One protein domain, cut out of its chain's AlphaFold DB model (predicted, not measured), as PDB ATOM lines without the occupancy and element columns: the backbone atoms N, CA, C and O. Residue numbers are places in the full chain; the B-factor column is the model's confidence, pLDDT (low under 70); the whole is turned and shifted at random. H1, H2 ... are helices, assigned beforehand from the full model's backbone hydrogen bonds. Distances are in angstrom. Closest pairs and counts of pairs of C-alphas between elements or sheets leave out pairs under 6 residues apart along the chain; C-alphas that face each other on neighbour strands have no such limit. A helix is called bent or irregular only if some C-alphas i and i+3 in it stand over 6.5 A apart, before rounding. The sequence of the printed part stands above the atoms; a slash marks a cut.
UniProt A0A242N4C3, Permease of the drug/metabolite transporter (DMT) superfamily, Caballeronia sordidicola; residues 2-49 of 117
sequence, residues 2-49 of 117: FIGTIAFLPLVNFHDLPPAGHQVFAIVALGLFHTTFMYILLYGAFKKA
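This is residues 2 to 49 of the 117 residues of the protein "Permease of the drug/metabolite transporter (DMT) superfamily" of Caballeronia sordidicola (UniProt A0A242N4C3). What is the shape? It is a loose, open hook: H2, one long helix, makes the long arm, and residues 12 to 20 fold back to the short H1, with a gap between the helices. What is printed? There are 48 residues with two named helices, H1 then H2, and no named strand; the class is all helix. It is only just loose, close to extended, with a radius of gyration of the C-alphas of 14.4 A and spans of 46 by 23 by 10 A.

Do the helices meet? H2, residues 21 to 46, and H1, residues 2 to 11, are apart, joined by a short link of 9 residues. How are their backbones? O i to N i+4 pairs are within hydrogen-bond range in 17 of 22 for H2 and 4 of 6 for H1.

Where is H2? It runs 34.9 A from C-alpha 21 at (94.478, 105.593, 137.542) to C-alpha 46 at (80.190, 133.940, 152.043). It is neither bent nor irregular, but only just: C-alphas 34 and 37 are 6.3 A apart. And H1? It spans 15.0 A from C-alpha 2 at (89.193, 113.325, 157.429), and is irregular, with C-alphas 7 and 10 at 7.2 A.

How large is it? The two C-alphas farthest apart, of His 15 and Ala 49, are 46.3 A apart. Is it whole and confident? The printed part has no cut, and no printed residue is under 70 in pLDDT.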
ATOM      1  N   PHE A   2      88.955 114.319 156.362       85.81
ATOM      2  CA  PHE A   2      89.193 113.325 157.429       85.81
ATOM      3  C   PHE A   2      87.926 112.682 158.026       85.81
ATOM      4  O   PHE A   2      87.824 111.462 158.089       85.81
ATOM      5  N   ILE A   3      86.927 113.496 158.391       89.31
ATOM      6  CA  ILE A   3      85.645 113.002 158.927       89.31
ATOM      7  C   ILE A   3      84.926 112.113 157.906       89.31
ATOM      8  O   ILE A   3      84.456 111.039 158.255       89.31
ATOM      9  N   GLY A   4      84.880 112.536 156.638       86.31
ATOM     10  CA  GLY A   4      84.286 111.745 155.559       86.31
ATOM     11  C   GLY A   4      85.023 110.424 155.354       86.31
ATOM     12  O   GLY A   4      84.385 109.383 155.284       86.31
ATOM     13  N   THR A   5      86.358 110.437 155.347       88.50
ATOM     14  CA  THR A   5      87.168 109.215 155.247       88.50
ATOM     15  C   THR A   5      86.830 108.232 156.359       88.50
ATOM     16  O   THR A   5      86.587 107.070 156.064       88.50
ATOM     17  N   ILE A   6      86.749 108.688 157.613       93.88
ATOM     18  CA  ILE A   6      86.383 107.826 158.746       93.88
ATOM     19  C   ILE A   6      84.944 107.313 158.602       93.88
ATOM     20  O   ILE A   6      84.703 106.123 158.786       93.88
ATOM     21  N   ALA A   7      84.001 108.187 158.243       93.38
ATOM     22  CA  ALA A   7      82.589 107.833 158.106       93.38
ATOM     23  C   ALA A   7      82.339 106.794 157.000       93.38
ATOM     24  O   ALA A   7      81.493 105.919 157.166       93.38
ATOM     25  N   PHE A   8      83.078 106.874 155.889       90.06
ATOM     26  CA  PHE A   8      82.941 105.956 154.755       90.06
ATOM     27  C   PHE A   8      83.891 104.749 154.813       90.06
ATOM     28  O   PHE A   8      83.667 103.795 154.076       90.06
ATOM     29  N   LEU A   9      84.897 104.732 155.698       92.19
ATOM     30  CA  LEU A   9      85.827 103.608 155.873       92.19
ATOM     31  C   LEU A   9      85.145 102.232 156.026       92.19
ATOM     32  O   LEU A   9      85.591 101.305 155.354       92.19
ATOM     33  N   PRO A  10      84.070 102.059 156.831       94.12
ATOM     34  CA  PRO A  10      83.416 100.752 156.964       94.12
ATOM     35  C   PRO A  10      82.684 100.290 155.695       94.12
ATOM     36  O   PRO A  10      82.309  99.126 155.607       94.12
ATOM     37  N   LEU A  11      82.471 101.180 154.721       91.00
ATOM     38  CA  LEU A  11      81.830 100.870 153.440       91.00
ATOM     39  C   LEU A  11      82.850 100.550 152.334       91.00
ATOM     40  O   LEU A  11      82.454 100.196 151.224       91.00
ATOM     41  N   VAL A  12      84.154 100.684 152.607       90.19
ATOM     42  CA  VAL A  12      85.209 100.415 151.624       90.19
ATOM     43  C   VAL A  12      85.392  98.911 151.449       90.19
ATOM     44  O   VAL A  12      85.716  98.192 152.393       90.19
ATOM     45  N   ASN A  13      85.260  98.442 150.208       89.75
ATOM     46  CA  ASN A  13      85.679  97.100 149.830       89.75
ATOM     47  C   ASN A  13      87.155  97.116 149.409       89.75
ATOM     48  O   ASN A  13      87.495  97.504 148.294       89.75
ATOM     49  N   PHE A  14      88.040  96.672 150.299       88.44
ATOM     50  CA  PHE A  14      89.482  96.608 150.026       88.44
ATOM     51  C   PHE A  14      89.881  95.517 149.025       88.44
ATOM     52  O   PHE A  14      91.026  95.492 148.582       88.44
ATOM     53  N   HIS A  15      88.964  94.616 148.676       88.88
ATOM     54  CA  HIS A  15      89.222  93.520 147.749       88.88
ATOM     55  C   HIS A  15      88.962  93.900 146.282       88.88
ATOM     56  O   HIS A  15      89.366  93.166 145.387       88.88
ATOM     57  N   ASP A  16      88.315  95.044 146.043       86.12
ATOM     58  CA  ASP A  16      87.945  95.538 144.713       86.12
ATOM     59  C   ASP A  16      88.332  97.018 144.580       86.12
ATOM     60  O   ASP A  16      87.500  97.925 144.524       86.12
ATOM     61  N   LEU A  17      89.640  97.277 144.653       83.94
ATOM     62  CA  LEU A  17      90.178  98.628 144.535       83.94
ATOM     63  C   LEU A  17      90.178  99.090 143.069       83.94
ATOM     64  O   LEU A  17      90.384  98.269 142.175       83.94
ATOM     65  N   PRO A  18      90.016 100.404 142.812       80.56
ATOM     66  CA  PRO A  18      89.934 100.946 141.459       80.56
ATOM     67  C   PRO A  18      91.147 100.515 140.611       80.56
ATOM     68  O   PRO A  18      92.271 100.926 140.917       80.56
ATOM     69  N   PRO A  19      90.968  99.718 139.542       77.38
ATOM     70  CA  PRO A  19      92.092  99.166 138.782       77.38
ATOM     71  C   PRO A  19      92.777 100.207 137.888       77.38
ATOM     72  O   PRO A  19      93.875  99.972 137.385       77.38
ATOM     73  N   ALA A  20      92.136 101.357 137.662       82.56
ATOM     74  CA  ALA A  20      92.583 102.358 136.707       82.56
ATOM     75  C   ALA A  20      92.892 103.707 137.370       82.56
ATOM     76  O   ALA A  20      92.104 104.243 138.152       82.56
ATOM     77  N   GLY A  21      94.011 104.322 136.974       84.88
ATOM     78  CA  GLY A  21      94.478 105.593 137.542       84.88
ATOM     79  C   GLY A  21      93.485 106.758 137.413       84.88
ATOM     80  O   GLY A  21      93.469 107.639 138.268       84.88
ATOM     81  N   HIS A  22      92.603 106.746 136.405       87.69
ATOM     82  CA  HIS A  22      91.581 107.787 136.238       87.69
ATOM     83  C   HIS A  22      90.528 107.778 137.360       87.69
ATOM     84  O   HIS A  22      90.029 108.836 137.738       87.69
ATOM     85  N   GLN A  23      90.216 106.610 137.932       88.56
ATOM     86  CA  GLN A  23      89.257 106.491 139.034       88.56
ATOM     87  C   GLN A  23      89.850 107.058 140.328       88.56
ATOM     88  O   GLN A  23      89.190 107.814 141.038       88.56
ATOM     89  N   VAL A  24      91.132 106.777 140.588       89.00
ATOM     90  CA  VAL A  24      91.871 107.375 141.711       89.00
ATOM     91  C   VAL A  24      91.964 108.892 141.546       89.00
ATOM     92  O   VAL A  24      91.685 109.631 142.490       89.00
ATOM     93  N   PHE A  25      92.282 109.370 140.339       90.69
ATOM     94  CA  PHE A  25      92.300 110.800 140.046       90.69
ATOM     95  C   PHE A  25      90.937 111.457 140.294       90.69
ATOM     96  O   PHE A  25      90.886 112.509 140.924       90.69
ATOM     97  N   ALA A  26      89.833 110.831 139.874       89.19
ATOM     98  CA  ALA A  26      88.488 111.353 140.114       89.19
ATOM     99  C   ALA A  26      88.181 111.499 141.617       89.19
ATOM    100  O   ALA A  26      87.658 112.533 142.035       89.19
ATOM    101  N   ILE A  27      88.567 110.519 142.442       89.19
ATOM    102  CA  ILE A  27      88.407 110.586 143.906       89.19
ATOM    103  C   ILE A  27      89.232 111.743 144.489       89.19
ATOM    104  O   ILE A  27      88.722 112.526 145.294       89.19
ATOM    105  N   VAL A  28      90.490 111.888 144.064       90.38
ATOM    106  CA  VAL A  28      91.368 112.978 144.518       90.38
ATOM    107  C   VAL A  28      90.824 114.342 144.085       90.38
ATOM    108  O   VAL A  28      90.794 115.268 144.895       90.38
ATOM    109  N   ALA A  29      90.347 114.472 142.845       91.94
ATOM    110  CA  ALA A  29      89.743 115.697 142.332       91.94
ATOM    111  C   ALA A  29      88.472 116.072 143.112       91.94
ATOM    112  O   ALA A  29      88.326 117.214 143.548       91.94
ATOM    113  N   LEU A  30      87.586 115.108 143.376       90.19
ATOM    114  CA  LEU A  30      86.387 115.333 144.187       90.19
ATOM    115  C   LEU A  30      86.732 115.750 145.625       90.19
ATOM    116  O   LEU A  30      86.123 116.668 146.182       90.19
ATOM    117  N   GLY A  31      87.730 115.108 146.229       91.00
ATOM    118  CA  GLY A  31      88.138 115.393 147.599       91.00
ATOM    119  C   GLY A  31      88.859 116.733 147.750       91.00
ATOM    120  O   GLY A  31      88.409 117.616 148.485       91.00
ATOM    121  N   LEU A  32      89.979 116.901 147.048       92.50
ATOM    122  CA  LEU A  32      90.847 118.068 147.199       92.50
ATOM    123  C   LEU A  32      90.307 119.295 146.470       92.50
ATOM    124  O   LEU A  32      90.228 120.362 147.075       92.50
ATOM    125  N   PHE A  33      89.922 119.162 145.200       92.38
ATOM    126  CA  PHE A  33      89.489 120.312 144.406       92.38
ATOM    127  C   PHE A  33      88.031 120.671 144.691       92.38
ATOM    128  O   PHE A  33      87.742 121.792 145.113       92.38
ATOM    129  N   HIS A  34      87.110 119.722 144.507       90.00
ATOM    130  CA  HIS A  34      85.682 120.022 144.608       90.00
ATOM    131  C   HIS A  34      85.214 120.220 146.056       90.00
ATOM    132  O   HIS A  34      84.362 121.062 146.313       90.00
ATOM    133  N   THR A  35      85.750 119.476 147.025       91.19
ATOM    134  CA  THR A  35      85.308 119.614 148.422       91.19
ATOM    135  C   THR A  35      86.197 120.579 149.194       91.19
ATOM    136  O   THR A  35      85.708 121.572 149.715       91.19
ATOM    137  N   THR A  36      87.506 120.340 149.281       91.81
ATOM    138  CA  THR A  36      88.370 121.177 150.126       91.81
ATOM    139  C   THR A  36      88.601 122.568 149.537       91.81
ATOM    140  O   THR A  36      88.265 123.564 150.178       91.81
ATOM    141  N   PHE A  37      89.161 122.661 148.331       95.06
ATOM    142  CA  PHE A  37      89.536 123.940 147.730       95.06
ATOM    143  C   PHE A  37      88.313 124.812 147.435       95.06
ATOM    144  O   PHE A  37      88.272 125.972 147.852       95.06
ATOM    145  N   MET A  38      87.280 124.245 146.805       92.50
ATOM    146  CA  MET A  38      86.042 124.977 146.544       92.50
ATOM    147  C   MET A  38      85.416 125.521 147.836       92.50
ATOM    148  O   MET A  38      85.021 126.682 147.854       92.50
ATOM    149  N   TYR A  39      85.345 124.743 148.927       91.25
ATOM    150  CA  TYR A  39      84.711 125.211 150.169       91.25
ATOM    151  C   TYR A  39      85.536 126.301 150.865       91.25
ATOM    152  O   TYR A  39      84.956 127.201 151.473       91.25
ATOM    153  N   ILE A  40      86.870 126.278 150.748       93.56
ATOM    154  CA  ILE A  40      87.720 127.382 151.222       93.56
ATOM    155  C   ILE A  40      87.336 128.684 150.506       93.56
ATOM    156  O   ILE A  40      87.126 129.709 151.162       93.56
ATOM    157  N   LEU A  41      87.193 128.641 149.178       92.12
ATOM    158  CA  LEU A  41      86.767 129.798 148.389       92.12
ATOM    159  C   LEU A  41      85.328 130.210 148.721       92.12
ATOM    160  O   LEU A  41      85.068 131.391 148.952       92.12
ATOM    161  N   LEU A  42      84.415 129.240 148.801       90.06
ATOM    162  CA  LEU A  42      82.993 129.455 149.056       90.06
ATOM    163  C   LEU A  42      82.774 130.144 150.403       90.06
ATOM    164  O   LEU A  42      82.173 131.214 150.459       90.06
ATOM    165  N   TYR A  43      83.318 129.588 151.485       90.31
ATOM    166  CA  TYR A  43      83.198 130.197 152.808       90.31
ATOM    167  C   TYR A  43      84.004 131.494 152.930       90.31
ATOM    168  O   TYR A  43      83.628 132.386 153.695       90.31
ATOM    169  N   GLY A  44      85.089 131.638 152.164       90.38
ATOM    170  CA  GLY A  44      85.799 132.905 152.015       90.38
ATOM    171  C   GLY A  44      84.908 134.006 151.429       90.38
ATOM    172  O   GLY A  44      84.883 135.119 151.959       90.38
ATOM    173  N   ALA A  45      84.147 133.686 150.382       87.25
ATOM    174  CA  ALA A  45      83.213 134.596 149.727       87.25
ATOM    175  C   ALA A  45      81.951 134.850 150.567       87.25
ATOM    176  O   ALA A  45      81.511 135.993 150.673       87.25
ATOM    177  N   PHE A  46      81.405 133.824 151.227       87.38
ATOM    178  CA  PHE A  46      80.190 133.940 152.043       87.38
ATOM    179  C   PHE A  46      80.349 134.929 153.193       87.38
ATOM    180  O   PHE A  46      79.419 135.664 153.494       87.38
ATOM    181  N   LYS A  47      81.545 135.018 153.785       83.88
ATOM    182  CA  LYS A  47      81.836 136.013 154.828       83.88
ATOM    183  C   LYS A  47      81.769 137.464 154.334       83.88
ATOM    184  O   LYS A  47      81.693 138.369 155.156       83.88
ATOM    185  N   LYS A  48      81.842 137.691 153.020       83.62
ATOM    186  CA  LYS A  48      81.872 139.024 152.396       83.62
ATOM    187  C   LYS A  48      80.581 139.371 151.653       83.62
ATOM    188  O   LYS A  48      80.339 140.542 151.386       83.62
ATOM    189  N   ALA A  49      79.782 138.373 151.283       85.25
ATOM    190  CA  ALA A  49      78.588 138.547 150.467       85.25
ATOM    191  C   ALA A  49      77.328 138.719 151.329       85.25
ATOM    192  O   ALA A  49      77.160 138.051 152.347       85.25
TER     193      ALA A  49